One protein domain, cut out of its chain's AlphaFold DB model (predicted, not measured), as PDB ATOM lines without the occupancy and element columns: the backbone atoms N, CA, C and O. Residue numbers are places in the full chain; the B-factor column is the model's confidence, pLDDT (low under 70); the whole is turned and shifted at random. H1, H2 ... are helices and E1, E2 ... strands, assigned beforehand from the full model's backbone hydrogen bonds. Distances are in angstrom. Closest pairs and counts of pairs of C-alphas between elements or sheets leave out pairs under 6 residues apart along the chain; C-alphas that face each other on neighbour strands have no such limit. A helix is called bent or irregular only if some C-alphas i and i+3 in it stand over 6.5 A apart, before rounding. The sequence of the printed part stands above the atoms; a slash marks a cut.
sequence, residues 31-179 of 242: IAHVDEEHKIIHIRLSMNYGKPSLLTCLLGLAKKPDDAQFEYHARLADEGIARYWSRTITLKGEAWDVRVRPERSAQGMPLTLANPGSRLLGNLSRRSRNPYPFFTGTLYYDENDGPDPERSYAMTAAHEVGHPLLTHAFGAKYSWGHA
ATOM      1  N   ILE A  31      40.962 -14.026 -31.793       96.81
ATOM      2  CA  ILE A  31      40.551 -13.779 -30.405       96.81
ATOM      3  C   ILE A  31      41.301 -14.747 -29.504       96.81
ATOM      4  O   ILE A  31      41.189 -15.956 -29.684       96.81
ATOM      5  N   ALA A  32      42.013 -14.221 -28.511       97.62
ATOM      6  CA  ALA A  32      42.672 -15.009 -27.485       97.62
ATOM      7  C   ALA A  32      41.895 -14.978 -26.162       97.62
ATOM      8  O   ALA A  32      41.418 -13.924 -25.728       97.62
ATOM      9  N   HIS A  33      41.838 -16.133 -25.516       97.25
ATOM     10  CA  HIS A  33      41.449 -16.325 -24.129       97.25
ATOM     11  C   HIS A  33      42.678 -16.820 -23.361       97.25
ATOM     12  O   HIS A  33      43.302 -17.797 -23.775       97.25
ATOM     13  N   VAL A  34      43.047 -16.115 -22.294       96.50
ATOM     14  CA  VAL A  34      44.238 -16.407 -21.488       96.50
ATOM     15  C   VAL A  34      43.780 -17.055 -20.189       96.50
ATOM     16  O   VAL A  34      43.134 -16.405 -19.373       96.50
ATOM     17  N   ASP A  35      44.123 -18.324 -20.018       96.31
ATOM     18  CA  ASP A  35      43.958 -19.073 -18.780       96.31
ATOM     19  C   ASP A  35      45.276 -18.991 -18.000       96.31
ATOM     20  O   ASP A  35      46.240 -19.708 -18.283       96.31
ATOM     21  N   GLU A  36      45.355 -18.037 -17.069       94.19
ATOM     22  CA  GLU A  36      46.572 -17.810 -16.283       94.19
ATOM     23  C   GLU A  36      46.849 -18.919 -15.263       94.19
ATOM     24  O   GLU A  36      48.015 -19.150 -14.934       94.19
ATOM     25  N   GLU A  37      45.805 -19.600 -14.778       95.94
ATOM     26  CA  GLU A  37      45.905 -20.677 -13.788       95.94
ATOM     27  C   GLU A  37      46.591 -21.899 -14.399       95.94
ATOM     28  O   GLU A  37      47.550 -22.426 -13.834       95.94
ATOM     29  N   HIS A  38      46.161 -22.295 -15.599       97.19
ATOM     30  CA  HIS A  38      46.698 -23.466 -16.295       97.19
ATOM     31  C   HIS A  38      47.827 -23.134 -17.277       97.19
ATOM     32  O   HIS A  38      48.397 -24.044 -17.881       97.19
ATOM     33  N   LYS A  39      48.155 -21.846 -17.448       97.81
ATOM     34  CA  LYS A  39      49.138 -21.345 -18.426       97.81
ATOM     35  C   LYS A  39      48.794 -21.760 -19.859       97.81
ATOM     36  O   LYS A  39      49.659 -22.186 -20.623       97.81
ATOM     37  N   ILE A  40      47.523 -21.616 -20.240       98.38
ATOM     38  CA  ILE A  40      47.027 -21.952 -21.582       98.38
ATOM     39  C   ILE A  40      46.503 -20.688 -22.266       98.38
ATOM     40  O   ILE A  40      45.768 -19.900 -21.679       98.38
ATOM     41  N   ILE A  41      46.852 -20.492 -23.536       98.44
ATOM     42  CA  ILE A  41      46.298 -19.422 -24.368       98.44
ATOM     43  C   ILE A  41      45.520 -20.056 -25.514       98.44
ATOM     44  O   ILE A  41      46.094 -20.600 -26.456       98.44
ATOM     45  N   HIS A  42      44.196 -19.958 -25.458       98.50
ATOM     46  CA  HIS A  42      43.325 -20.404 -26.538       98.50
ATOM     47  C   HIS A  42      43.142 -19.282 -27.551       98.50
ATOM     48  O   HIS A  42      42.609 -18.231 -27.206       98.50
ATOM     49  N   ILE A  43      43.524 -19.502 -28.805       98.56
ATOM     50  CA  ILE A  43      43.331 -18.543 -29.894       98.56
ATOM     51  C   ILE A  43      42.318 -19.107 -30.879       98.56
ATOM     52  O   ILE A  43      42.571 -20.121 -31.524       98.56
ATOM     53  N   ARG A  44      41.185 -18.427 -31.034       98.12
ATOM     54  CA  ARG A  44      40.254 -18.670 -32.138       98.12
ATOM     55  C   ARG A  44      40.647 -17.802 -33.323       98.12
ATOM     56  O   ARG A  44      40.712 -16.579 -33.181       98.12
ATOM     57  N   LEU A  45      40.891 -18.427 -34.472       97.62
ATOM     58  CA  LEU A  45      41.218 -17.753 -35.725       97.62
ATOM     59  C   LEU A  45      40.065 -17.925 -36.720       97.62
ATOM     60  O   LEU A  45      39.819 -19.011 -37.231       97.62
ATOM     61  N   SER A  46      39.336 -16.854 -36.997       97.38
ATOM     62  CA  SER A  46      38.219 -16.881 -37.934       97.38
ATOM     63  C   SER A  46      38.715 -16.902 -39.383       97.38
ATOM     64  O   SER A  46      39.466 -16.020 -39.792       97.38
ATOM     65  N   MET A  47      38.241 -17.862 -40.176       96.56
ATOM     66  CA  MET A  47      38.634 -18.107 -41.566       96.56
ATOM     67  C   MET A  47      37.441 -17.947 -42.512       96.56
ATOM     68  O   MET A  47      36.380 -18.531 -42.291       96.56
ATOM     69  N   ASN A  48      37.619 -17.181 -43.586       95.75
ATOM     70  CA  ASN A  48      36.636 -17.000 -44.651       95.75
ATOM     71  C   ASN A  48      37.122 -17.713 -45.919       95.75
ATOM     72  O   ASN A  48      37.762 -17.113 -46.789       95.75
ATOM     73  N   TYR A  49      36.863 -19.020 -45.997       95.62
ATOM     74  CA  TYR A  49      37.241 -19.816 -47.160       95.62
ATOM     75  C   TYR A  49      36.326 -19.530 -48.350       95.62
ATOM     76  O   TYR A  49      35.103 -19.609 -48.250       95.62
ATOM     77  N   GLY A  50      36.938 -19.233 -49.494       94.00
ATOM     78  CA  GLY A  50      36.248 -18.945 -50.745       94.00
ATOM     79  C   GLY A  50      36.689 -19.859 -51.882       94.00
ATOM     80  O   GLY A  50      37.742 -20.493 -51.832       94.00
ATOM     81  N   LYS A  51      35.886 -19.901 -52.944       93.38
ATOM     82  CA  LYS A  51      36.237 -20.566 -54.205       93.38
ATOM     83  C   LYS A  51      36.757 -19.536 -55.221       93.38
ATOM     84  O   LYS A  51      36.376 -18.367 -55.131       93.38
ATOM     85  N   PRO A  52      37.576 -19.939 -56.211       89.50
ATOM     86  CA  PRO A  52      38.048 -19.035 -57.251       89.50
ATOM     87  C   PRO A  52      36.895 -18.347 -57.983       89.50
ATOM     88  O   PRO A  52      35.845 -18.951 -58.232       89.50
ATOM     89  N   SER A  53      37.111 -17.088 -58.360       87.00
ATOM     90  CA  SER A  53      36.161 -16.343 -59.183       87.00
ATOM     91  C   SER A  53      36.065 -16.935 -60.593       87.00
ATOM     92  O   SER A  53      37.012 -17.540 -61.100       87.00
ATOM     93  N   LEU A  54      34.927 -16.706 -61.258       84.69
ATOM     94  CA  LEU A  54      34.709 -17.153 -62.638       84.69
ATOM     95  C   LEU A  54      35.799 -16.626 -63.583       84.69
ATOM     96  O   LEU A  54      36.298 -17.379 -64.412       84.69
ATOM     97  N   LEU A  55      36.208 -15.364 -63.419       84.00
ATOM     98  CA  LEU A  55      37.271 -14.756 -64.220       84.00
ATOM     99  C   LEU A  55      38.607 -15.497 -64.053       84.00
ATOM    100  O   LEU A  55      39.256 -15.811 -65.045       84.00
ATOM    101  N   THR A  56      38.995 -15.831 -62.818       82.12
ATOM    102  CA  THR A  56      40.221 -16.602 -62.545       82.12
ATOM    103  C   THR A  56      40.178 -17.980 -63.212       82.12
ATOM    104  O   THR A  56      41.189 -18.431 -63.752       82.12
ATOM    105  N   CYS A  57      39.008 -18.625 -63.222       83.62
ATOM    106  CA  CYS A  57      38.806 -19.903 -63.903       83.62
ATOM    107  C   CYS A  57      38.875 -19.780 -65.431       83.62
ATOM    108  O   CYS A  57      39.539 -20.589 -66.072       83.62
ATOM    109  N   LEU A  58      38.231 -18.762 -66.017       83.25
ATOM    110  CA  LEU A  58      38.248 -18.508 -67.465       83.25
ATOM    111  C   LEU A  58      39.654 -18.199 -67.981       83.25
ATOM    112  O   LEU A  58      40.031 -18.656 -69.056       83.25
ATOM    113  N   LEU A  59      40.453 -17.484 -67.187       81.12
ATOM    114  CA  LEU A  59      41.864 -17.238 -67.474       81.12
ATOM    115  C   LEU A  59      42.742 -18.483 -67.270       81.12
ATOM    116  O   LEU A  59      43.948 -18.403 -67.455       81.12
ATOM    117  N   GLY A  60      42.184 -19.623 -66.851       78.25
ATOM    118  CA  GLY A  60      42.935 -20.857 -66.633       78.25
ATOM    119  C   GLY A  60      43.917 -20.796 -65.460       78.25
ATOM    120  O   GLY A  60      44.782 -21.658 -65.367       78.25
ATOM    121  N   LEU A  61      43.798 -19.816 -64.560       78.94
ATOM    122  CA  LEU A  61      44.722 -19.608 -63.433       78.94
ATOM    123  C   LEU A  61      44.409 -20.506 -62.227       78.94
ATOM    124  O   LEU A  61      45.247 -20.702 -61.349       78.94
ATOM    125  N   ALA A  62      43.183 -21.014 -62.160       85.50
ATOM    126  CA  ALA A  62      42.710 -21.941 -61.144       85.50
ATOM    127  C   ALA A  62      41.529 -22.738 -61.699       85.50
ATOM    128  O   ALA A  62      40.854 -22.294 -62.628       85.50
ATOM    129  N   LYS A  63      41.238 -23.884 -61.094       87.56
ATOM    130  CA  LYS A  63      39.971 -24.592 -61.278       87.56
ATOM    131  C   LYS A  63      39.177 -24.539 -59.981       87.56
ATOM    132  O   LYS A  63      39.738 -24.599 -58.886       87.56
ATOM    133  N   LYS A  64      37.858 -24.415 -60.109       90.81
ATOM    134  CA  LYS A  64      36.952 -24.416 -58.963       90.81
ATOM    135  C   LYS A  64      36.853 -25.843 -58.403       90.81
ATOM    136  O   LYS A  64      36.554 -26.738 -59.193       90.81
ATOM    137  N   PRO A  65      37.089 -26.062 -57.100       93.00
ATOM    138  CA  PRO A  65      36.785 -27.340 -56.481       93.00
ATOM    139  C   PRO A  65      35.268 -27.525 -56.403       93.00
ATOM    140  O   PRO A  65      34.519 -26.553 -56.189       93.00
ATOM    141  N   ASP A  66      34.812 -28.765 -56.554       94.75
ATOM    142  CA  ASP A  66      33.440 -29.117 -56.187       94.75
ATOM    143  C   ASP A  66      33.222 -28.949 -54.668       94.75
ATOM    144  O   ASP A  66      34.083 -28.440 -53.941       94.75
ATOM    145  N   ASP A  67      32.020 -29.228 -54.177       96.25
ATOM    146  CA  ASP A  67      31.701 -28.994 -52.765       96.25
ATOM    147  C   ASP A  67      32.427 -29.976 -51.838       96.25
ATOM    148  O   ASP A  67      32.946 -29.549 -50.810       96.25
ATOM    149  N   ALA A  68      32.580 -31.242 -52.231       96.88
ATOM    150  CA  ALA A  68      33.304 -32.232 -51.436       96.88
ATOM    151  C   ALA A  68      34.806 -31.911 -51.367       96.88
ATOM    152  O   ALA A  68      35.393 -31.905 -50.285       96.88
ATOM    153  N   GLN A  69      35.412 -31.567 -52.505       95.94
ATOM    154  CA  GLN A  69      36.798 -31.114 -52.587       95.94
ATOM    155  C   GLN A  69      37.018 -29.854 -51.753       95.94
ATOM    156  O   GLN A  69      37.989 -29.764 -51.011       95.94
ATOM    157  N   PHE A  70      36.110 -28.881 -51.840       96.44
ATOM    158  CA  PHE A  70      36.225 -27.647 -51.070       96.44
ATOM    159  C   PHE A  70      36.199 -27.902 -49.562       96.44
ATOM    160  O   PHE A  70      37.046 -27.371 -48.846       96.44
ATOM    161  N   GLU A  71      35.269 -28.731 -49.090       97.69
ATOM    162  CA  GLU A  71      35.183 -29.106 -47.678       97.69
ATOM    163  C   GLU A  71      36.431 -29.854 -47.208       97.69
ATOM    164  O   GLU A  71      36.971 -29.568 -46.137       97.69
ATOM    165  N   TYR A  72      36.938 -30.759 -48.040       97.50
ATOM    166  CA  TYR A  72      38.163 -31.494 -47.769       97.50
ATOM    167  C   TYR A  72      39.396 -30.573 -47.712       97.50
ATOM    168  O   TYR A  72      40.166 -30.645 -46.756       97.50
ATOM    169  N   HIS A  73      39.546 -29.636 -48.652       96.38
ATOM    170  CA  HIS A  73      40.620 -28.637 -48.628       96.38
ATOM    171  C   HIS A  73      40.524 -27.722 -47.405       96.38
ATOM    172  O   HIS A  73      41.537 -27.407 -46.787       96.38
ATOM    173  N   ALA A  74      39.316 -27.283 -47.047       97.56
ATOM    174  CA  ALA A  74      39.105 -26.440 -45.878       97.56
ATOM    175  C   ALA A  74      39.477 -27.183 -44.587       97.56
ATOM    176  O   ALA A  74      40.154 -26.610 -43.739       97.56
ATOM    177  N   ARG A  75      39.125 -28.472 -44.473       98.25
ATOM    178  CA  ARG A  75      39.549 -29.326 -43.354       98.25
ATOM    179  C   ARG A  75      41.073 -29.423 -43.260       98.25
ATOM    180  O   ARG A  75      41.616 -29.202 -42.185       98.25
ATOM    181  N   LEU A  76      41.765 -29.706 -44.367       98.06
ATOM    182  CA  LEU A  76      43.233 -29.780 -44.374       98.06
ATOM    183  C   LEU A  76      43.882 -28.438 -43.996       98.06
ATOM    184  O   LEU A  76      44.884 -28.413 -43.281       98.06
ATOM    185  N   ALA A  77      43.314 -27.318 -44.454       97.62
ATOM    186  CA  ALA A  77      43.775 -25.988 -44.066       97.62
ATOM    187  C   ALA A  77      43.592 -25.748 -42.559       97.62
ATOM    188  O   ALA A  77      44.525 -25.299 -41.894       97.62
ATOM    189  N   ASP A  78      42.426 -26.109 -42.017       98.44
ATOM    190  CA  ASP A  78      42.124 -25.993 -40.593       98.44
ATOM    191  C   ASP A  78      43.075 -26.855 -39.736       98.44
ATOM    192  O   ASP A  78      43.646 -26.376 -38.754       98.44
ATOM    193  N   GLU A  79      43.314 -28.104 -40.138       98.44
ATOM    194  CA  GLU A  79      44.261 -29.017 -39.483       98.44
ATOM    195  C   GLU A  79      45.693 -28.472 -39.516       98.44
ATOM    196  O   GLU A  79      46.396 -28.499 -38.504       98.44
ATOM    197  N   GLY A  80      46.113 -27.922 -40.656       98.25
ATOM    198  CA  GLY A  80      47.405 -27.268 -40.805       98.25
ATOM    199  C   GLY A  80      47.567 -26.079 -39.862       98.25
ATOM    200  O   GLY A  80      48.540 -26.014 -39.111       98.25
ATOM    201  N   ILE A  81      46.608 -25.150 -39.861       98.56
ATOM    202  CA  ILE A  81      46.636 -23.969 -38.986       98.56
ATOM    203  C   ILE A  81      46.711 -24.401 -37.521       98.56
ATOM    204  O   ILE A  81      47.593 -23.938 -36.797       98.56
ATOM    205  N   ALA A  82      45.825 -25.306 -37.097       98.81
ATOM    206  CA  ALA A  82      45.781 -25.778 -35.720       98.81
ATOM    207  C   ALA A  82      47.101 -26.435 -35.301       98.81
ATOM    208  O   ALA A  82      47.596 -26.182 -34.205       98.81
ATOM    209  N   ARG A  83      47.704 -27.239 -36.180       98.50
ATOM    210  CA  ARG A  83      48.955 -27.945 -35.902       98.50
ATOM    211  C   ARG A  83      50.162 -27.017 -35.848       98.50
ATOM    212  O   ARG A  83      50.928 -27.071 -34.896       98.50
ATOM    213  N   TYR A  84      50.368 -26.213 -36.887       98.69
ATOM    214  CA  TYR A  84      51.632 -25.505 -37.078       98.69
ATOM    215  C   TYR A  84      51.713 -24.189 -36.298       98.69
ATOM    216  O   TYR A  84      52.818 -23.696 -36.086       98.69
ATOM    217  N   TRP A  85      50.582 -23.631 -35.851       98.75
ATOM    218  CA  TRP A  85      50.546 -22.422 -35.017       98.75
ATOM    219  C   TRP A  85      50.332 -22.691 -33.523       98.75
ATOM    220  O   TRP A  85      50.448 -21.757 -32.728       98.75
ATOM    221  N   SER A  86      50.051 -23.935 -33.128       98.81
ATOM    222  CA  SER A  86      49.975 -24.323 -31.716       98.81
ATOM    223  C   SER A  86      51.323 -24.832 -31.227       98.81
ATOM    224  O   SER A  86      51.928 -25.696 -31.857       98.81
ATOM    225  N   ARG A  87      51.795 -24.301 -30.100       98.56
ATOM    226  CA  ARG A  87      53.042 -24.728 -29.456       98.56
ATOM    227  C   ARG A  87      53.129 -24.204 -28.036       98.56
ATOM    228  O   ARG A  87      52.483 -23.217 -27.683       98.56
ATOM    229  N   THR A  88      54.052 -24.779 -27.278       98.56
ATOM    230  CA  THR A  88      54.557 -24.137 -26.069       98.56
ATOM    231  C   THR A  88      55.434 -22.937 -26.438       98.56
ATOM    232  O   THR A  88      56.290 -23.029 -27.327       98.56
ATOM    233  N   ILE A  89      55.226 -21.820 -25.747       97.94
ATOM    234  CA  ILE A  89      56.078 -20.624 -25.791       97.94
ATOM    235  C   ILE A  89      56.549 -20.272 -24.383       97.94
ATOM    236  O   ILE A  89      55.884 -20.608 -23.404       97.94
ATOM    237  N   THR A  90      57.660 -19.548 -24.272       97.44
ATOM    238  CA  THR A  90      58.116 -19.022 -22.979       97.44
ATOM    239  C   THR A  90      57.632 -17.589 -22.790       97.44
ATOM    240  O   THR A  90      57.969 -16.725 -23.592       97.44
ATOM    241  N   LEU A  91      56.876 -17.288 -21.738       95.19
ATOM    242  CA  LEU A  91      56.528 -15.915 -21.353       95.19
ATOM    243  C   LEU A  91      56.827 -15.730 -19.870       95.19
ATOM    244  O   LEU A  91      56.375 -16.513 -19.038       95.19
ATOM    245  N   LYS A  92      57.586 -14.688 -19.537       92.12
ATOM    246  CA  LYS A  92      58.022 -14.334 -18.182       92.12
ATOM    247  C   LYS A  92      58.770 -15.467 -17.474       92.12
ATOM    248  O   LYS A  92      58.648 -15.637 -16.265       92.12
ATOM    249  N   GLY A  93      59.533 -16.246 -18.238       93.56
ATOM    250  CA  GLY A  93      60.258 -17.420 -17.744       93.56
ATOM    251  C   GLY A  93      59.387 -18.655 -17.489       93.56
ATOM    252  O   GLY A  93      59.910 -19.669 -17.041       93.56
ATOM    253  N   GLU A  94      58.088 -18.600 -17.790       96.06
ATOM    254  CA  GLU A  94      57.160 -19.722 -17.645       96.06
ATOM    255  C   GLU A  94      56.784 -20.298 -19.011       96.06
ATOM    256  O   GLU A  94      56.722 -19.577 -20.011       96.06
ATOM    257  N   ALA A  95      56.503 -21.598 -19.053       98.12
ATOM    258  CA  ALA A  95      55.975 -22.260 -20.238       98.12
ATOM    259  C   ALA A  95      54.461 -22.024 -20.349       98.12
ATOM    260  O   ALA A  95      53.728 -22.251 -19.389       98.12
ATOM    261  N   TRP A  96      54.006 -21.605 -21.530       98.50
ATOM    262  CA  TRP A  96      52.596 -21.405 -21.859       98.50
ATOM    263  C   TRP A  96      52.213 -22.251 -23.065       98.50
ATOM    264  O   TRP A  96      52.878 -22.177 -24.098       98.50
ATOM    265  N   ASP A  97      51.132 -23.015 -22.955       98.69
ATOM    266  CA  ASP A  97      50.583 -23.801 -24.060       98.69
ATOM    267  C   ASP A  97      49.651 -22.930 -24.912       98.69
ATOM    268  O   ASP A  97      48.579 -22.516 -24.464       98.69
ATOM    269  N   VAL A  98      50.052 -22.617 -26.145       98.81
ATOM    270  CA  VAL A  98      49.220 -21.856 -27.081       98.81
ATOM    271  C   VAL A  98      48.495 -22.820 -28.002       98.81
ATOM    272  O   VAL A  98      49.118 -23.541 -28.778       98.81
ATOM    273  N   ARG A  99      47.163 -22.778 -27.959       98.75
ATOM    274  CA  ARG A  99      46.276 -23.627 -28.757       98.75
ATOM    275  C   ARG A  99      45.513 -22.781 -29.755       98.75
ATOM    276  O   ARG A  99      44.602 -22.040 -29.382       98.75
ATOM    277  N   VAL A 100      45.863 -22.907 -31.025       98.75
ATOM    278  CA  VAL A 100      45.200 -22.215 -32.128       98.75
ATOM    279  C   VAL A 100      44.115 -23.111 -32.710       98.75
ATOM    280  O   VAL A 100      44.362 -24.255 -33.082       98.75
ATOM    281  N   ARG A 101      42.899 -22.578 -32.801       98.44
ATOM    282  CA  ARG A 101      41.744 -23.242 -33.394       98.44
ATOM    283  C   ARG A 101      41.163 -22.364 -34.499       98.44
ATOM    284  O   ARG A 101      40.654 -21.282 -34.196       98.44
ATOM    285  N   PRO A 102      41.202 -22.803 -35.760       98.00
ATOM    286  CA  PRO A 102      40.489 -22.118 -36.819       98.00
ATOM    287  C   PRO A 102      38.978 -22.367 -36.720       98.00
ATOM    288  O   PRO A 102      38.527 -23.431 -36.291       98.00
ATOM    289  N   GLU A 103      38.189 -21.370 -37.108       96.88
ATOM    290  CA  GLU A 103      36.727 -21.434 -37.156       96.88
ATOM    291  C   GLU A 103      36.215 -20.718 -38.401       96.88
ATOM    292  O   GLU A 103      36.675 -19.628 -38.736       96.88
ATOM    293  N   ARG A 104      35.229 -21.290 -39.093       95.31
ATOM    294  CA  ARG A 104      34.689 -20.661 -40.301       95.31
ATOM    295  C   ARG A 104      33.809 -19.464 -39.962       95.31
ATOM    296  O   ARG A 104      32.917 -19.552 -39.124       95.31
ATOM    297  N   SER A 105      34.032 -18.353 -40.653       95.38
ATOM    298  CA  SER A 105      33.246 -17.130 -40.508       95.38
ATOM    299  C   SER A 105      33.349 -16.265 -41.759       95.38
ATOM    300  O   SER A 105      34.434 -16.085 -42.305       95.38
ATOM    301  N   ALA A 106      32.241 -15.645 -42.168       93.38
ATOM    302  CA  ALA A 106      32.226 -14.687 -43.275       93.38
ATOM    303  C   ALA A 106      33.041 -13.409 -42.978       93.38
ATOM    304  O   ALA A 106      33.481 -12.726 -43.899       93.38
ATOM    305  N   GLN A 107      33.261 -13.089 -41.699       91.38
ATOM    306  CA  GLN A 107      34.107 -11.979 -41.240       91.38
ATOM    307  C   GLN A 107      35.554 -12.421 -40.968       91.38
ATOM    308  O   GLN A 107      36.372 -11.624 -40.506       91.38
ATOM    309  N   GLY A 108      35.858 -13.695 -41.219       93.00
ATOM    310  CA  GLY A 108      37.183 -14.263 -41.062       93.00
ATOM    311  C   GLY A 108      38.173 -13.793 -42.123       93.00
ATOM    312  O   GLY A 108      37.842 -13.088 -43.078       93.00
ATOM    313  N   MET A 109      39.413 -14.231 -41.958       92.00
ATOM    314  CA  MET A 109      40.486 -13.971 -42.899       92.00
ATOM    315  C   MET A 109      40.197 -14.635 -44.255       92.00
ATOM    316  O   MET A 109      40.004 -15.853 -44.295       92.00
ATOM    317  N   PRO A 110      40.172 -13.878 -45.363       91.81
ATOM    318  CA  PRO A 110      39.874 -14.431 -46.677       91.81
ATOM    319  C   PRO A 110      40.998 -15.340 -47.178       91.81
ATOM    320  O   PRO A 110      42.159 -14.934 -47.226       91.81
ATOM    321  N   LEU A 111      40.639 -16.545 -47.622       91.06
ATOM    322  CA  LEU A 111      41.562 -17.484 -48.260       91.06
ATOM    323  C   LEU A 111      40.833 -18.271 -49.354       91.06
ATOM    324  O   LEU A 111      39.785 -18.866 -49.113       91.06
ATOM    325  N   THR A 112      41.365 -18.256 -50.574       92.06
ATOM    326  CA  THR A 112      40.746 -18.962 -51.705       92.06
ATOM    327  C   THR A 112      41.305 -20.375 -51.810       92.06
ATOM    328  O   THR A 112      42.518 -20.538 -51.893       92.06
ATOM    329  N   LEU A 113      40.439 -21.388 -51.857       92.25
ATOM    330  CA  LEU A 113      40.821 -22.798 -52.000       92.25
ATOM    331  C   LEU A 113      40.519 -23.272 -53.422       92.25
ATOM    332  O   LEU A 113      39.389 -23.141 -53.898       92.25
ATOM    333  N   ALA A 114      41.519 -23.811 -54.110       89.25
ATOM    334  CA  ALA A 114      41.468 -24.067 -55.541       89.25
ATOM    335  C   ALA A 114      42.080 -25.417 -55.933       89.25
ATOM    336  O   ALA A 114      42.943 -25.953 -55.246       89.25
ATOM    337  N   ASN A 115      41.687 -25.901 -57.109       87.06
ATOM    338  CA  ASN A 115      42.446 -26.899 -57.856       87.06
ATOM    339  C   ASN A 115      43.412 -26.177 -58.824       87.06
ATOM    340  O   ASN A 115      43.105 -25.058 -59.266       87.06
ATOM    341  N   PRO A 116      44.550 -26.787 -59.206       83.69
ATOM    342  CA  PRO A 116      45.465 -26.220 -60.188       83.69
ATOM    343  C   PRO A 116      44.776 -25.837 -61.503       83.69
ATOM    344  O   PRO A 116      43.904 -26.545 -62.021       83.69
ATOM    345  N   GLY A 117      45.187 -24.690 -62.045       76.38
ATOM    346  CA  GLY A 117      44.757 -24.188 -63.347       76.38
ATOM    347  C   GLY A 117      45.353 -24.952 -64.537       76.38
ATOM    348  O   GLY A 117      45.925 -26.035 -64.409       76.38
ATOM    349  N   SER A 118      45.209 -24.389 -65.734       67.81
ATOM    350  CA  SER A 118      45.801 -24.937 -66.955       67.81
ATOM    351  C   SER A 118      47.317 -24.717 -66.986       67.81
ATOM    352  O   SER A 118      47.796 -23.605 -66.779       67.81
ATOM    353  N   ARG A 119      48.073 -25.764 -67.343       57.69
ATOM    354  CA  ARG A 119      49.541 -25.717 -67.502       57.69
ATOM    355  C   ARG A 119      50.007 -24.825 -68.667       57.69
ATOM    356  O   ARG A 119      51.193 -24.526 -68.756       57.69
ATOM    357  N   LEU A 120      49.094 -24.404 -69.549       51.00
ATOM    358  CA  LEU A 120      49.385 -23.624 -70.763       51.00
ATOM    359  C   LEU A 120      49.954 -22.222 -70.477       51.00
ATOM    360  O   LEU A 120      50.660 -21.680 -71.317       51.00
ATOM    361  N   LEU A 121      49.695 -21.657 -69.293       52.91
ATOM    362  CA  LEU A 121      50.216 -20.345 -68.877       52.91
ATOM    363  C   LEU A 121      51.522 -20.433 -68.063       52.91
ATOM    364  O   LEU A 121      51.984 -19.428 -67.526       52.91
ATOM    365  N   GLY A 122      52.137 -21.619 -68.000       46.72
ATOM    366  CA  GLY A 122      53.335 -21.879 -67.205       46.72
ATOM    367  C   GLY A 122      53.033 -22.067 -65.713       46.72
ATOM    368  O   GLY A 122      52.040 -21.574 -65.181       46.72
ATOM    369  N   ASN A 123      53.902 -22.811 -65.019       44.62
ATOM    370  CA  ASN A 123      53.796 -23.038 -63.576       44.62
ATOM    371  C   ASN A 123      54.166 -21.758 -62.804       44.62
ATOM    372  O   ASN A 123      55.302 -21.600 -62.360       44.62
ATOM    373  N   LEU A 124      53.213 -20.852 -62.605       52.16
ATOM    374  CA  LEU A 124      53.285 -19.890 -61.507       52.16
ATOM    375  C   LEU A 124      52.946 -20.667 -60.225       52.16
ATOM    376  O   LEU A 124      51.846 -21.191 -60.157       52.16
ATOM    377  N   SER A 125      53.912 -20.812 -59.304       56.03
ATOM    378  CA  SER A 125      53.869 -21.558 -58.019       56.03
ATOM    379  C   SER A 125      52.814 -22.680 -57.898       56.03
ATOM    380  O   SER A 125      51.616 -22.440 -57.785       56.03
ATOM    381  N   ARG A 126      53.271 -23.939 -57.816       62.94
ATOM    382  CA  ARG A 126      52.401 -25.136 -57.810       62.94
ATOM    383  C   ARG A 126      51.454 -25.250 -56.604       62.94
ATOM    384  O   ARG A 126      50.505 -26.018 -56.688       62.94
ATOM    385  N   ARG A 127      51.721 -24.537 -55.501       67.06
ATOM    386  CA  ARG A 127      51.078 -24.771 -54.187       67.06
ATOM    387  C   ARG A 127      50.250 -23.597 -53.685       67.06
ATOM    388  O   ARG A 127      49.220 -23.790 -53.044       67.06
ATOM    389  N   SER A 128      50.658 -22.379 -54.014       65.38
ATOM    390  CA  SER A 128      49.918 -21.175 -53.651       65.38
ATOM    391  C   SER A 128      50.230 -20.023 -54.600       65.38
ATOM    392  O   SER A 128      51.325 -19.929 -55.151       65.38
ATOM    393  N   ARG A 129      49.276 -19.115 -54.795       63.88
ATOM    394  CA  ARG A 129      49.501 -17.842 -55.485       63.88
ATOM    395  C   ARG A 129      48.964 -16.713 -54.639       63.88
ATOM    396  O   ARG A 129      47.792 -16.714 -54.270       63.88
ATOM    397  N   ASN A 130      49.806 -15.718 -54.415       59.75
ATOM    398  CA  ASN A 130      49.464 -14.595 -53.568       59.75
ATOM    399  C   ASN A 130      49.883 -13.306 -54.310       59.75
ATOM    400  O   ASN A 130      51.048 -12.905 -54.271       59.75
ATOM    401  N   PRO A 131      48.996 -12.745 -55.159       50.91
ATOM    402  CA  PRO A 131      49.360 -11.643 -56.039       50.91
ATOM    403  C   PRO A 131      49.512 -10.359 -55.227       50.91
ATOM    404  O   PRO A 131      48.530  -9.819 -54.733       50.91
ATOM    405  N   TYR A 132      50.722  -9.809 -55.141       45.06
ATOM    406  CA  TYR A 132      50.891  -8.437 -54.661       45.06
ATOM    407  C   TYR A 132      50.074  -7.466 -55.543       45.06
ATOM    408  O   TYR A 132      50.120  -7.601 -56.769       45.06
ATOM    409  N   PRO A 133      49.345  -6.477 -54.983       46.09
ATOM    410  CA  PRO A 133      49.201  -6.113 -53.565       46.09
ATOM    411  C   PRO A 133      47.969  -6.734 -52.873       46.09
ATOM    412  O   PRO A 133      47.599  -6.319 -51.776       46.09
ATOM    413  N   PHE A 134      47.283  -7.681 -53.508       51.59
ATOM    414  CA  PHE A 134      46.062  -8.290 -52.991       51.59
ATOM    415  C   PHE A 134      46.413  -9.454 -52.060       51.59
ATOM    416  O   PHE A 134      46.687 -10.568 -52.494       51.59
ATOM    417  N   PHE A 135      46.392  -9.162 -50.760       52.12
ATOM    418  CA  PHE A 135      46.728 -10.045 -49.635       52.12
ATOM    419  C   PHE A 135      45.745 -11.220 -49.417       52.12
ATOM    420  O   PHE A 135      45.455 -11.581 -48.278       52.12
ATOM    421  N   THR A 136      45.190 -11.793 -50.486       59.19
ATOM    422  CA  THR A 136      44.299 -12.958 -50.439       59.19
ATOM    423  C   THR A 136      44.973 -14.129 -51.142       59.19
ATOM    424  O   THR A 136      44.969 -14.209 -52.377       59.19
ATOM    425  N   GLY A 137      45.545 -15.037 -50.350       73.31
ATOM    426  CA  GLY A 137      46.191 -16.241 -50.859       73.31
ATOM    427  C   GLY A 137      45.198 -17.138 -51.596       73.31
ATOM    428  O   GLY A 137      44.059 -17.332 -51.163       73.31
ATOM    429  N   THR A 138      45.617 -17.671 -52.738       83.12
ATOM    430  CA  THR A 138      44.981 -18.823 -53.378       83.12
ATOM    431  C   THR A 138      45.823 -20.046 -53.059       83.12
ATOM    432  O   THR A 138      46.995 -20.071 -53.423       83.12
ATOM    433  N   LEU A 139      45.244 -21.040 -52.395       87.94
ATOM    434  CA  LEU A 139      45.862 -22.336 -52.133       87.94
ATOM    435  C   LEU A 139      45.436 -23.336 -53.198       87.94
ATOM    436  O   LEU A 139      44.250 -23.428 -53.517       87.94
ATOM    437  N   TYR A 140      46.397 -24.090 -53.723       87.62
ATOM    438  CA  TYR A 140      46.149 -25.123 -54.718       87.62
ATOM    439  C   TYR A 140      46.359 -26.500 -54.105       87.62
ATOM    440  O   TYR A 140      47.449 -26.801 -53.623       87.62
ATOM    441  N   TYR A 141      45.326 -27.336 -54.152       88.38
ATOM    442  CA  TYR A 141      45.458 -28.754 -53.842       88.38
ATOM    443  C   TYR A 141      45.692 -29.539 -55.133       88.38
ATOM    444  O   TYR A 141      44.819 -29.605 -55.999       88.38
ATOM    445  N   ASP A 142      46.888 -30.105 -55.279       84.69
ATOM    446  CA  ASP A 142      47.230 -31.041 -56.351       84.69
ATOM    447  C   ASP A 142      47.499 -32.400 -55.709       84.69
ATOM    448  O   ASP A 142      48.487 -32.565 -54.997       84.69
ATOM    449  N   GLU A 143      46.640 -33.381 -55.973       85.00
ATOM    450  CA  GLU A 143      46.816 -34.764 -55.502       85.00
ATOM    451  C   GLU A 143      48.124 -35.402 -56.002       85.00
ATOM    452  O   GLU A 143      48.592 -36.389 -55.445       85.00
ATOM    453  N   ASN A 144      48.744 -34.819 -57.033       83.44
ATOM    454  CA  ASN A 144      50.024 -35.252 -57.581       83.44
ATOM    455  C   ASN A 144      51.215 -34.434 -57.033       83.44
ATOM    456  O   ASN A 144      52.328 -34.548 -57.561       83.44
ATOM    457  N   ASP A 145      51.015 -33.572 -56.023       79.56
ATOM    458  CA  ASP A 145      52.089 -32.801 -55.373       79.56
ATOM    459  C   ASP A 145      52.923 -33.671 -54.423       79.56
ATOM    460  O   ASP A 145      52.880 -33.554 -53.199       79.56
ATOM    461  N   GLY A 146      53.757 -34.521 -55.021       79.94
ATOM    462  CA  GLY A 146      54.727 -35.328 -54.293       79.94
ATOM    463  C   GLY A 146      54.097 -36.495 -53.522       79.94
ATOM    464  O   GLY A 146      52.977 -36.901 -53.815       79.94
ATOM    465  N   PRO A 147      54.848 -37.088 -52.577       82.44
ATOM    466  CA  PRO A 147      54.443 -38.325 -51.911       82.44
ATOM    467  C   PRO A 147      53.351 -38.135 -50.848       82.44
ATOM    468  O   PRO A 147      52.721 -39.114 -50.468       82.44
ATOM    469  N   ASP A 148      53.142 -36.906 -50.359       91.88
ATOM    470  CA  ASP A 148      52.126 -36.595 -49.347       91.88
ATOM    471  C   ASP A 148      51.482 -35.217 -49.607       91.88
ATOM    472  O   ASP A 148      51.884 -34.199 -49.021       91.88
ATOM    473  N   PRO A 149      50.517 -35.155 -50.542       92.00
ATOM    474  CA  PRO A 149      49.874 -33.904 -50.933       92.00
ATOM    475  C   PRO A 149      49.048 -33.294 -49.792       92.00
ATOM    476  O   PRO A 149      48.970 -32.072 -49.684       92.00
ATOM    477  N   GLU A 150      48.487 -34.111 -48.894       95.69
ATOM    478  CA  GLU A 150      47.696 -33.641 -47.753       95.69
ATOM    479  C   GLU A 150      48.552 -32.865 -46.746       95.69
ATOM    480  O   GLU A 150      48.239 -31.715 -46.421       95.69
ATOM    481  N   ARG A 151      49.674 -33.446 -46.289       95.12
ATOM    482  CA  ARG A 151      50.595 -32.770 -45.358       95.12
ATOM    483  C   ARG A 151      51.249 -31.551 -46.003       95.12
ATOM    484  O   ARG A 151      51.412 -30.529 -45.327       95.12
ATOM    485  N   SER A 152      51.569 -31.629 -47.300       93.75
ATOM    486  CA  SER A 152      52.063 -30.495 -48.098       93.75
ATOM    487  C   SER A 152      51.062 -29.341 -48.115       93.75
ATOM    488  O   SER A 152      51.417 -28.196 -47.810       93.75
ATOM    489  N   TYR A 153      49.794 -29.641 -48.399       94.00
ATOM    490  CA  TYR A 153      48.730 -28.650 -48.459       94.00
ATOM    491  C   TYR A 153      48.449 -28.023 -47.091       94.00
ATOM    492  O   TYR A 153      48.424 -26.798 -46.979       94.00
ATOM    493  N   ALA A 154      48.319 -28.832 -46.036       97.12
ATOM    494  CA  ALA A 154      48.090 -28.352 -44.673       97.12
ATOM    495  C   ALA A 154      49.222 -27.424 -44.187       97.12
ATOM    496  O   ALA A 154      48.970 -26.356 -43.626       97.12
ATOM    497  N   MET A 155      50.483 -27.790 -44.448       96.12
ATOM    498  CA  MET A 155      51.642 -26.949 -44.120       96.12
ATOM    499  C   MET A 155      51.644 -25.641 -44.912       96.12
ATOM    500  O   MET A 155      51.872 -24.574 -44.343       96.12
ATOM    501  N   THR A 156      51.340 -25.709 -46.211       93.25
ATOM    502  CA  THR A 156      51.249 -24.522 -47.072       93.25
ATOM    503  C   THR A 156      50.125 -23.597 -46.607       93.25
ATOM    504  O   THR A 156      50.320 -22.390 -46.530       93.25
ATOM    505  N   ALA A 157      48.969 -24.139 -46.220       95.00
ATOM    506  CA  ALA A 157      47.868 -23.343 -45.697       95.00
ATOM    507  C   ALA A 157      48.268 -22.571 -44.435       95.00
ATOM    508  O   ALA A 157      48.045 -21.364 -44.355       95.00
ATOM    509  N   ALA A 158      48.926 -23.238 -43.484       97.00
ATOM    510  CA  ALA A 158      49.419 -22.589 -42.274       97.00
ATOM    511  C   ALA A 158      50.458 -21.493 -42.570       97.00
ATOM    512  O   ALA A 158      50.449 -20.449 -41.913       97.00
ATOM    513  N   HIS A 159      51.324 -21.716 -43.559       94.94
ATOM    514  CA  HIS A 159      52.301 -20.737 -44.032       94.94
ATOM    515  C   HIS A 159      51.629 -19.504 -44.654       94.94
ATOM    516  O   HIS A 159      51.917 -18.373 -44.267       94.94
ATOM    517  N   GLU A 160      50.666 -19.710 -45.557       91.75
ATOM    518  CA  GLU A 160      49.922 -18.618 -46.195       91.75
ATOM    519  C   GLU A 160      49.096 -17.813 -45.190       91.75
ATOM    520  O   GLU A 160      48.990 -16.596 -45.324       91.75
ATOM    521  N   VAL A 161      48.561 -18.460 -44.148       93.81
ATOM    522  CA  VAL A 161      47.924 -17.776 -43.014       93.81
ATOM    523  C   VAL A 161      48.912 -16.884 -42.261       93.81
ATOM    524  O   VAL A 161      48.538 -15.801 -41.815       93.81
ATOM    525  N   GLY A 162      50.183 -17.271 -42.168       94.19
ATOM    526  CA  GLY A 162      51.218 -16.460 -41.532       94.19
ATOM    527  C   GLY A 162      51.459 -15.113 -42.203       94.19
ATOM    528  O   GLY A 162      51.759 -14.129 -41.522       94.19
ATOM    529  N   HIS A 163      51.273 -15.017 -43.521       91.69
ATOM    530  CA  HIS A 163      51.510 -13.773 -44.247       91.69
ATOM    531  C   HIS A 163      50.666 -12.582 -43.761       91.69
ATOM    532  O   HIS A 163      51.232 -11.573 -43.326       91.69
ATOM    533  N   PRO A 164      49.327 -12.638 -43.775       91.00
ATOM    534  CA  PRO A 164      48.497 -11.552 -43.267       91.00
ATOM    535  C   PRO A 164      48.694 -11.302 -41.761       91.00
ATOM    536  O   PRO A 164      48.696 -10.139 -41.353       91.00
ATOM    537  N   LEU A 165      48.940 -12.339 -40.944       93.38
ATOM    538  CA  LEU A 165      49.232 -12.185 -39.509       93.38
ATOM    539  C   LEU A 165      50.482 -11.320 -39.278       93.38
ATOM    540  O   LEU A 165      50.433 -10.297 -38.590       93.38
ATOM    541  N   LEU A 166      51.598 -11.692 -39.906       93.50
ATOM    542  CA  LEU A 166      52.868 -10.984 -39.762       93.50
ATOM    543  C   LEU A 166      52.875  -9.643 -40.501       93.50
ATOM    544  O   LEU A 166      53.525  -8.701 -40.054       93.50
ATOM    545  N   THR A 167      52.114  -9.513 -41.589       91.50
ATOM    546  CA  THR A 167      51.918  -8.228 -42.273       91.50
ATOM    547  C   THR A 167      51.201  -7.234 -41.359       91.50
ATOM    548  O   THR A 167      51.608  -6.077 -41.282       91.50
ATOM    549  N   HIS A 168      50.182  -7.672 -40.611       90.88
ATOM    550  CA  HIS A 168      49.491  -6.823 -39.636       90.88
ATOM    551  C   HIS A 168      50.389  -6.397 -38.460       90.88
ATOM    552  O   HIS A 168      50.201  -5.318 -37.883       90.88
ATOM    553  N   ALA A 169      51.343  -7.248 -38.078       91.69
ATOM    554  CA  ALA A 169      52.263  -6.979 -36.981       91.69
ATOM    555  C   ALA A 169      53.441  -6.082 -37.395       91.69
ATOM    556  O   ALA A 169      53.723  -5.099 -36.714       91.69
ATOM    557  N   PHE A 170      54.106  -6.406 -38.507       91.38
ATOM    558  CA  PHE A 170      55.424  -5.860 -38.866       91.38
ATOM    559  C   PHE A 170      55.522  -5.365 -40.320       91.38
ATOM    560  O   PHE A 170      56.580  -4.912 -40.757       91.38
ATOM    561  N   GLY A 171      54.426  -5.424 -41.078       89.75
ATOM    562  CA  GLY A 171      54.361  -4.977 -42.466       89.75
ATOM    563  C   GLY A 171      54.808  -6.025 -43.488       89.75
ATOM    564  O   GLY A 171      55.421  -7.048 -43.175       89.75
ATOM    565  N   ALA A 172      54.494  -5.752 -44.758       87.88
ATOM    566  CA  ALA A 172      54.670  -6.711 -45.846       87.88
ATOM    567  C   ALA A 172      56.139  -7.102 -46.075       87.88
ATOM    568  O   ALA A 172      56.417  -8.255 -46.380       87.88
ATOM    569  N   LYS A 173      57.092  -6.178 -45.874       88.00
ATOM    570  CA  LYS A 173      58.524  -6.459 -46.067       88.00
ATOM    571  C   LYS A 173      59.018  -7.590 -45.163       88.00
ATOM    572  O   LYS A 173      59.728  -8.464 -45.642       88.00
ATOM    573  N   TYR A 174      58.643  -7.576 -43.884       89.69
ATOM    574  CA  TYR A 174      59.040  -8.625 -42.944       89.69
ATOM    575  C   TYR A 174      58.353  -9.951 -43.280       89.69
ATOM    576  O   TYR A 174      59.002 -10.984 -43.407       89.69
ATOM    577  N   SER A 175      57.035  -9.897 -43.473       89.44
ATOM    578  CA  SER A 175      56.207 -11.078 -43.689       89.44
ATOM    579  C   SER A 175      56.517 -11.807 -45.001       89.44
ATOM    580  O   SER A 175      56.775 -13.005 -45.001       89.44
ATOM    581  N   TRP A 176      56.518 -11.087 -46.119       86.69
ATOM    582  CA  TRP A 176      56.672 -11.649 -47.463       86.69
ATOM    583  C   TRP A 176      58.122 -11.731 -47.909       86.69
ATOM    584  O   TRP A 176      58.442 -12.452 -48.841       86.69
ATOM    585  N   GLY A 177      59.011 -10.999 -47.238       86.75
ATOM    586  CA  GLY A 177      60.443 -11.252 -47.327       86.75
ATOM    587  C   GLY A 177      60.878 -12.473 -46.515       86.75
ATOM    588  O   GLY A 177      62.070 -12.765 -46.489       86.75
ATOM    589  N   HIS A 178      59.957 -13.177 -45.842       88.62
ATOM    590  CA  HIS A 178      60.254 -14.353 -45.022       88.62
ATOM    591  C   HIS A 178      61.346 -14.058 -43.979       88.62
ATOM    592  O   HIS A 178      62.385 -14.705 -43.934       88.62
ATOM    593  N   ALA A 179      61.158 -12.974 -43.213       89.75
ATOM    594  CA  ALA A 179      62.148 -12.430 -42.276       89.75
ATOM    595  C   ALA A 179      63.547 -12.183 -42.892       89.75
ATOM    596  O   ALA A 179      64.556 -12.196 -42.193       89.75
TER     597      ALA A 179
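Overview. This is residues 31 to 179 of the 242 residues of an uncharacterized protein of Undibacterium sp. YM2 (UniProt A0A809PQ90). A long, strongly twisted sheet of six strands has one helix on each face: H2 crosses one face and H3 lies over the opposite one. The two hairpins E1 with E2 and E3 with E4 make one end of the long axis, while H1 and part of the long link of residues 117 to 137 lie toward the other, and H4 folds back beside the last part of H3. The printed part has 149 residues, with four named helices and six named strands in the order E1, E2, H1, H2, E3, E4, E5, E6, H3, H4; the class is mixed, helices and strands. The sheet is branched and mixed, with E1 and E2 antiparallel, E2 and E4 parallel, E2 and E5 parallel, E3 and E4 antiparallel, and E5 and E6 parallel. The whole is compact, with a radius of gyration of the C-alphas of 16.6 A, and its outline is elongated, spanning 56 by 34 by 32 A.

Along the chain. The longest strands are E2, residues 40 to 50, 31.2 A from first to last C-alpha, and E4, residues 94 to 104, 31.9 A. E1 is residues 31 to 35, 13.2 A, and begins at C-alpha 31 at (40.551, -13.779, -30.405). E3 is residues 87 to 91, 12.5 A; E5 is residues 109 to 116, 21.8 A; E6 is residues 138 to 140, 6.5 A. H2 is residues 67 to 85, 26.7 A, and begins at C-alpha 67 at (31.701, -28.994, -52.765). H3, residues 149 to 170, is 31.0 A long; it is neither bent nor irregular, but only just: C-alphas 161 and 164 are 6.3 A apart. H1 is residues 54 to 58, 6.1 A, and H4 is residues 172 to 176, 5.6 A, ending at C-alpha 176 at (56.672, -11.649, -47.463).

Arrangement. E2 has three neighbours: E1, beside residues 40 to 44, and E5, beside residues 47 to 50, lie on one side of it, and E4, beside residues 40 to 47, on the other side. In the hairpin of E1 and E2, N 33 and O 42 are within hydrogen-bond range at 2.8 A. Between E2 and E4, N 43 and O 99 are 2.8 A apart; between E2 and E5, N 48 and O 109 are 2.8 A apart. E3 forms a hairpin with E4, N 89 and O 96 being 2.9 A apart, and E6 is paired with E5 through N 139 and O 112, at 2.8 A. H2 is on the sheet at a height of 5.5 A, over E5, and runs across the strands, at 63 degrees to E5 on the local plane. The closest C-alphas of H2 and E4 are those of Ala 82 and Val 100, 5.1 A apart. H3 is on the opposite face at a height of 7.9 A, over E5 and only just not over E2, on which 2 of its C-alphas fall. It runs only just slantwise to the strands, at 31 degrees to E5 on the local plane. H2 and H3 touch, closest at the C-alphas of Gly 80 and Ala 154, 4.1 A apart, and run the same way at a steep tilt of 60 degrees. H3 touches H4 with residues 162 to 167 alone; the closest C-alphas are those of Leu 166 and Ser 175, 5.2 A apart. H1 and H4 are not on the sheet, and H1 touches no helix. In H1, H2 and H4 every O i to N i+4 pair is within hydrogen-bond range; in H3, 16 of 18 are.

Size, cuts and confidence. The two C-alphas farthest apart are those of Glu 37 and Leu 120, 57.2 A. The printed part has no cut. The link from E5 to E6, 21 residues, is long. Within it, residues 128 to 129 pair with residues 138 to 139 of E6, antiparallel. The mean pLDDT of the printed part is 88.0, and residues 118 to 136 are under 70.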